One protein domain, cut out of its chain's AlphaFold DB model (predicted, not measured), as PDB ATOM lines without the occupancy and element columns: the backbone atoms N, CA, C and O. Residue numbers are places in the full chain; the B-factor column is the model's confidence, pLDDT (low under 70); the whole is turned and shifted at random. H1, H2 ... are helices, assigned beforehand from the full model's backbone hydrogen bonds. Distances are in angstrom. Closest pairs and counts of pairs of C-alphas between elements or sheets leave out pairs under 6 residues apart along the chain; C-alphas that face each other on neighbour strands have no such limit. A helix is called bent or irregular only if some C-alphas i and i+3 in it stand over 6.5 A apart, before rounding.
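This is residues 644 to 696 of the 722 residues of the protein "MYND-type domain-containing protein" of Tetradesmus obliquus (UniProt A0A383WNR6). A long helix, H2, bends into an L at one end of the model, and a short helix, H1, lies at the other; loops fill the space between, among them a strand-like loop that folds back on itself. The 53 printed residues hold two named helices, H1 then H2, and no named strand; the class is all helix, with 25 residues in named elements, under half. The whole is compact, with a radius of gyration of the C-alphas of 10.9 A and spans of 29 by 20 by 13 A.

H2, residues 677 to 696, was assigned as one helix by its hydrogen bonds but is bent: C-alphas 686 and 689 are 7.7 A apart. Its arms H2a, residues 677 to 686, and H2b, residues 689 to 696, are near each other and about perpendicular, at 78 degrees. H1, residues 655 to 659, is apart from both. Residues 664 to 665 pair antiparallel with 673 to 674. In H1, H2a and H2b every O i to N i+4 pair is within hydrogen-bond range.

H2a measures 14.5 A from C-alpha 677 at (135.108, 146.177, 103.113); H2b measures 10.6 A, to C-alpha 696 at (135.111, 139.864, 121.548). H1 measures 6.1 A.

The C-alphas farthest apart, of Gly 651 and Arg 694, are 31.1 A apart. The printed part has no cut; the link from H1 to H2, 17 residues, is long. Residues 649 to 663 have pLDDT under 70.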
ATOM      1  N   ASN A 644     139.159 136.724 104.548       86.56
ATOM      2  CA  ASN A 644     138.127 136.188 103.657       86.56
ATOM      3  C   ASN A 644     138.693 134.988 102.868       86.56
ATOM      4  O   ASN A 644     139.530 135.221 101.995       86.56
ATOM      5  N   PRO A 645     138.242 133.742 103.115       76.94
ATOM      6  CA  PRO A 645     138.786 132.551 102.454       76.94
ATOM      7  C   PRO A 645     138.542 132.527 100.936       76.94
ATOM      8  O   PRO A 645     139.294 131.886 100.212       76.94
ATOM      9  N   GLY A 646     137.542 133.264 100.437       83.50
ATOM     10  CA  GLY A 646     137.291 133.429  99.000       83.50
ATOM     11  C   GLY A 646     138.101 134.549  98.334       83.50
ATOM     12  O   GLY A 646     137.891 134.844  97.160       83.50
ATOM     13  N   CYS A 647     138.986 135.236  99.065       83.00
ATOM     14  CA  CYS A 647     139.765 136.346  98.523       83.00
ATOM     15  C   CYS A 647     140.980 135.842  97.731       83.00
ATOM     16  O   CYS A 647     142.013 135.525  98.311       83.00
ATOM     17  N   SER A 648     140.882 135.854  96.401       75.38
ATOM     18  CA  SER A 648     142.002 135.600  95.479       75.38
ATOM     19  C   SER A 648     142.754 136.868  95.046       75.38
ATOM     20  O   SER A 648     143.747 136.785  94.326       75.38
ATOM     21  N   SER A 649     142.297 138.056  95.466       63.69
ATOM     22  CA  SER A 649     142.912 139.325  95.063       63.69
ATOM     23  C   SER A 649     144.259 139.545  95.754       63.69
ATOM     24  O   SER A 649     144.324 139.753  96.967       63.69
ATOM     25  N   VAL A 650     145.326 139.553  94.954       59.12
ATOM     26  CA  VAL A 650     146.687 139.959  95.347       59.12
ATOM     27  C   VAL A 650     146.957 141.449  95.076       59.12
ATOM     28  O   VAL A 650     147.967 141.978  95.530       59.12
ATOM     29  N   GLY A 651     146.059 142.136  94.354       55.72
ATOM     30  CA  GLY A 651     146.285 143.485  93.810       55.72
ATOM     31  C   GLY A 651     146.407 144.602  94.853       55.72
ATOM     32  O   GLY A 651     147.090 145.588  94.605       55.72
ATOM     33  N   GLU A 652     145.809 144.416  96.033       52.12
ATOM     34  CA  GLU A 652     145.890 145.330  97.195       52.12
ATOM     35  C   GLU A 652     146.609 144.664  98.389       52.12
ATOM     36  O   GLU A 652     146.634 145.171  99.509       52.12
ATOM     37  N   ALA A 653     147.191 143.480  98.173       54.25
ATOM     38  CA  ALA A 653     147.792 142.648  99.211       54.25
ATOM     39  C   ALA A 653     149.293 142.910  99.379       54.25
ATOM     40  O   ALA A 653     150.043 142.000  99.739       54.25
ATOM     41  N   SER A 654     149.764 144.142  99.138       56.06
ATOM     42  CA  SER A 654     151.105 144.471  99.611       56.06
ATOM     43  C   SER A 654     151.084 144.339 101.133       56.06
ATOM     44  O   SER A 654     150.219 144.896 101.815       56.06
ATOM     45  N   GLU A 655     152.026 143.575 101.681       56.81
ATOM     46  CA  GLU A 655     152.231 143.444 103.126       56.81
ATOM     47  C   GLU A 655     152.270 144.842 103.783       56.81
ATOM     48  O   GLU A 655     151.763 145.046 104.883       56.81
ATOM     49  N   LEU A 656     152.736 145.849 103.028       53.88
ATOM     50  CA  LEU A 656     152.688 147.263 103.371       53.88
ATOM     51  C   LEU A 656     151.268 147.832 103.546       53.88
ATOM     52  O   LEU A 656     151.056 148.521 104.533       53.88
ATOM     53  N   GLU A 657     150.286 147.592 102.673       59.81
ATOM     54  CA  GLU A 657     148.909 148.123 102.823       59.81
ATOM     55  C   GLU A 657     148.110 147.427 103.935       59.81
ATOM     56  O   GLU A 657     147.371 148.077 104.686       59.81
ATOM     57  N   LEU A 658     148.342 146.126 104.128       59.31
ATOM     58  CA  LEU A 658     147.761 145.353 105.231       59.31
ATOM     59  C   LEU A 658     148.357 145.733 106.597       59.31
ATOM     60  O   LEU A 658     147.681 145.600 107.627       59.31
ATOM     61  N   VAL A 659     149.592 146.249 106.628       56.16
ATOM     62  CA  VAL A 659     150.277 146.760 107.831       56.16
ATOM     63  C   VAL A 659     150.047 148.265 108.052       56.16
ATOM     64  O   VAL A 659     149.881 148.688 109.198       56.16
ATOM     65  N   SER A 660     149.954 149.079 106.995       59.12
ATOM     66  CA  SER A 660     149.933 150.558 107.039       59.12
ATOM     67  C   SER A 660     148.572 151.197 107.353       59.12
ATOM     68  O   SER A 660     148.303 152.336 106.987       59.12
ATOM     69  N   ARG A 661     147.720 150.511 108.124       59.88
ATOM     70  CA  ARG A 661     146.410 151.001 108.615       59.88
ATOM     71  C   ARG A 661     145.323 151.230 107.548       59.88
ATOM     72  O   ARG A 661     144.219 151.596 107.940       59.88
ATOM     73  N   LYS A 662     145.575 150.988 106.255       56.88
ATOM     74  CA  LYS A 662     144.540 151.085 105.203       56.88
ATOM     75  C   LYS A 662     143.611 149.870 105.123       56.88
ATOM     76  O   LYS A 662     142.467 150.023 104.711       56.88
ATOM     77  N   ALA A 663     144.051 148.689 105.560       66.50
ATOM     78  CA  ALA A 663     143.181 147.517 105.635       66.50
ATOM     79  C   ALA A 663     142.064 147.680 106.680       66.50
ATOM     80  O   ALA A 663     142.288 148.143 107.805       66.50
ATOM     81  N   THR A 664     140.852 147.237 106.340       76.00
ATOM     82  CA  THR A 664     139.705 147.264 107.251       76.00
ATOM     83  C   THR A 664     139.889 146.217 108.347       76.00
ATOM     84  O   THR A 664     139.765 145.012 108.109       76.00
ATOM     85  N   ARG A 665     140.200 146.666 109.567       88.25
ATOM     86  CA  ARG A 665     140.123 145.822 110.765       88.25
ATOM     87  C   ARG A 665     138.666 145.624 111.161       88.25
ATOM     88  O   ARG A 665     137.877 146.568 111.135       88.25
ATOM     89  N   CYS A 666     138.319 144.413 111.582       90.50
ATOM     90  CA  CYS A 666     137.006 144.168 112.165       90.50
ATOM     91  C   CYS A 666     136.856 144.973 113.463       90.50
ATOM     92  O   CYS A 666     137.600 144.749 114.415       90.50
ATOM     93  N   SER A 667     135.880 145.879 113.525       89.38
ATOM     94  CA  SER A 667     135.630 146.712 114.709       89.38
ATOM     95  C   SER A 667     135.189 145.915 115.943       89.38
ATOM     96  O   SER A 667     135.343 146.404 117.056       89.38
ATOM     97  N   GLY A 668     134.664 144.696 115.769       91.12
ATOM     98  CA  GLY A 668     134.231 143.841 116.876       91.12
ATOM     99  C   GLY A 668     135.384 143.131 117.588       91.12
ATOM    100  O   GLY A 668     135.518 143.244 118.801       91.12
ATOM    101  N   CYS A 669     136.217 142.394 116.846       89.06
ATOM    102  CA  CYS A 669     137.309 141.610 117.435       89.06
ATOM    103  C   CYS A 669     138.674 142.311 117.404       89.06
ATOM    104  O   CYS A 669     139.574 141.879 118.111       89.06
ATOM    105  N   ALA A 670     138.859 143.345 116.574       87.12
ATOM    106  CA  ALA A 670     140.126 144.043 116.302       87.12
ATOM    107  C   ALA A 670     141.299 143.170 115.789       87.12
ATOM    108  O   ALA A 670     142.320 143.713 115.363       87.12
ATOM    109  N   THR A 671     141.152 141.843 115.783       84.69
ATOM    110  CA  THR A 671     142.170 140.876 115.353       84.69
ATOM    111  C   THR A 671     142.101 140.586 113.857       84.69
ATOM    112  O   THR A 671     143.133 140.566 113.192       84.69
ATOM    113  N   ALA A 672     140.898 140.387 113.309       87.12
ATOM    114  CA  ALA A 672     140.728 140.058 111.896       87.12
ATOM    115  C   ALA A 672     140.988 141.275 110.996       87.12
ATOM    116  O   ALA A 672     140.486 142.377 111.260       87.12
ATOM    117  N   ARG A 673     141.748 141.059 109.919       88.56
ATOM    118  CA  ARG A 673     142.057 142.060 108.891       88.56
ATOM    119  C   ARG A 673     141.469 141.623 107.558       88.56
ATOM    120  O   ARG A 673     141.531 140.451 107.202       88.56
ATOM    121  N   PHE A 674     140.925 142.572 106.813       86.81
ATOM    122  CA  PHE A 674     140.427 142.347 105.461       86.81
ATOM    123  C   PHE A 674     141.064 143.371 104.528       86.81
ATOM    124  O   PHE A 674     141.199 144.535 104.914       86.81
ATOM    125  N   CYS A 675     141.449 142.946 103.322       85.69
ATOM    126  CA  CYS A 675     141.980 143.857 102.304       85.69
ATOM    127  C   CYS A 675     140.942 144.920 101.911       85.69
ATOM    128  O   CYS A 675     141.299 146.068 101.689       85.69
ATOM    129  N   SER A 676     139.652 144.571 101.943       86.25
ATOM    130  CA  SER A 676     138.558 145.470 101.594       86.25
ATOM    131  C   SER A 676     137.303 145.245 102.444       86.25
ATOM    132  O   SER A 676     137.078 144.178 103.031       86.25
ATOM    133  N   LYS A 677     136.418 146.248 102.446       87.38
ATOM    134  CA  LYS A 677     135.108 146.177 103.113       87.38
ATOM    135  C   LYS A 677     134.193 145.111 102.494       87.38
ATOM    136  O   LYS A 677     133.394 144.518 103.215       87.38
ATOM    137  N   SER A 678     134.319 144.830 101.194       88.31
ATOM    138  CA  SER A 678     133.565 143.755 100.533       88.31
ATOM    139  C   SER A 678     134.009 142.377 101.027       88.31
ATOM    140  O   SER A 678     133.160 141.557 101.370       88.31
ATOM    141  N   CYS A 679     135.319 142.152 101.188       90.25
ATOM    142  CA  CYS A 679     135.843 140.924 101.792       90.25
ATOM    143  C   CYS A 679     135.401 140.761 103.249       90.25
ATOM    144  O   CYS A 679     135.039 139.658 103.661       90.25
ATOM    145  N   GLN A 680     135.373 141.854 104.019       91.50
ATOM    146  CA  GLN A 680     134.823 141.834 105.371       91.50
ATOM    147  C   GLN A 680     133.346 141.422 105.363       91.50
ATOM    148  O   GLN A 680     132.958 140.581 106.162       91.50
ATOM    149  N   GLN A 681     132.522 141.989 104.477       92.19
ATOM    150  CA  GLN A 681     131.088 141.688 104.403       92.19
ATOM    151  C   GLN A 681     130.796 140.255 103.942       92.19
ATOM    152  O   GLN A 681     129.905 139.620 104.506       92.19
ATOM    153  N   ALA A 682     131.540 139.744 102.959       91.62
ATOM    154  CA  ALA A 682     131.412 138.365 102.487       91.62
ATOM    155  C   ALA A 682     131.741 137.375 103.614       91.62
ATOM    156  O   ALA A 682     130.899 136.575 104.017       91.62
ATOM    157  N   CYS A 683     132.915 137.535 104.232       92.44
ATOM    158  CA  CYS A 683     133.329 136.689 105.347       92.44
ATOM    159  C   CYS A 683     132.420 136.862 106.579       92.44
ATOM    160  O   CYS A 683     132.158 135.897 107.297       92.44
ATOM    161  N   TRP A 684     131.882 138.068 106.819       93.31
ATOM    162  CA  TRP A 684     130.932 138.330 107.907       93.31
ATOM    163  C   TRP A 684     129.677 137.469 107.809       93.31
ATOM    164  O   TRP A 684     129.274 136.894 108.820       93.31
ATOM    165  N   LYS A 685     129.076 137.383 106.615       89.06
ATOM    166  CA  LYS A 685     127.846 136.616 106.384       89.06
ATOM    167  C   LYS A 685     128.057 135.117 106.560       89.06
ATOM    168  O   LYS A 685     127.180 134.456 107.102       89.06
ATOM    169  N   GLU A 686     129.199 134.602 106.118       88.50
ATOM    170  CA  GLU A 686     129.414 133.156 106.052       88.50
ATOM    171  C   GLU A 686     130.000 132.578 107.344       88.50
ATOM    172  O   GLU A 686     129.534 131.545 107.817       88.50
ATOM    173  N   GLN A 687     131.027 133.210 107.929       88.00
ATOM    174  CA  GLN A 687     131.854 132.537 108.947       88.00
ATOM    175  C   GLN A 687     132.336 133.445 110.089       88.00
ATOM    176  O   GLN A 687     132.513 132.984 111.221       88.00
ATOM    177  N   HIS A 688     132.546 134.742 109.849       92.06
ATOM    178  CA  HIS A 688     133.208 135.603 110.831       92.06
ATOM    179  C   HIS A 688     132.295 136.058 111.975       92.06
ATOM    180  O   HIS A 688     132.784 136.200 113.092       92.06
ATOM    181  N   ALA A 689     130.988 136.256 111.762       93.44
ATOM    182  CA  ALA A 689     130.072 136.725 112.812       93.44
ATOM    183  C   ALA A 689     130.116 135.897 114.128       93.44
ATOM    184  O   ALA A 689     130.325 136.493 115.194       93.44
ATOM    185  N   PRO A 690     129.998 134.550 114.116       89.62
ATOM    186  CA  PRO A 690     130.064 133.749 115.344       89.62
ATOM    187  C   PRO A 690     131.465 133.730 115.979       89.62
ATOM    188  O   PRO A 690     131.597 133.681 117.203       89.62
ATOM    189  N   VAL A 691     132.527 133.800 115.171       87.62
ATOM    190  CA  VAL A 691     133.920 133.849 115.651       87.62
ATOM    191  C   VAL A 691     134.220 135.201 116.302       87.62
ATOM    192  O   VAL A 691     134.760 135.249 117.406       87.62
ATOM    193  N   CYS A 692     133.795 136.295 115.672       91.88
ATOM    194  CA  CYS A 692     133.950 137.656 116.168       91.88
ATOM    195  C   CYS A 692     133.304 137.822 117.547       91.88
ATOM    196  O   CYS A 692     133.929 138.373 118.452       91.88
ATOM    197  N   LYS A 693     132.104 137.255 117.752       92.81
ATOM    198  CA  LYS A 693     131.420 137.264 119.055       92.81
ATOM    199  C   LYS A 693     132.207 136.513 120.138       92.81
ATOM    200  O   LYS A 693     132.304 137.014 121.256       92.81
ATOM    201  N   ARG A 694     132.798 135.353 119.818       88.81
ATOM    202  CA  ARG A 694     133.633 134.576 120.759       88.81
ATOM    203  C   ARG A 694     134.921 135.312 121.132       88.81
ATOM    204  O   ARG A 694     135.235 135.408 122.314       88.81
ATOM    205  N   ILE A 695     135.621 135.883 120.150       86.31
ATOM    206  CA  ILE A 695     136.863 136.640 120.384       86.31
ATOM    207  C   ILE A 695     136.572 137.923 121.175       86.31
ATOM    208  O   ILE A 695     137.265 138.216 122.147       86.31
ATOM    209  N   ALA A 696     135.514 138.659 120.823       86.81
ATOM    210  CA  ALA A 696     135.111 139.864 121.548       86.81
ATOM    211  C   ALA A 696     134.678 139.561 122.996       86.81
ATOM    212  O   ALA A 696     134.951 140.354 123.897       86.81
TER     213      ALA A 696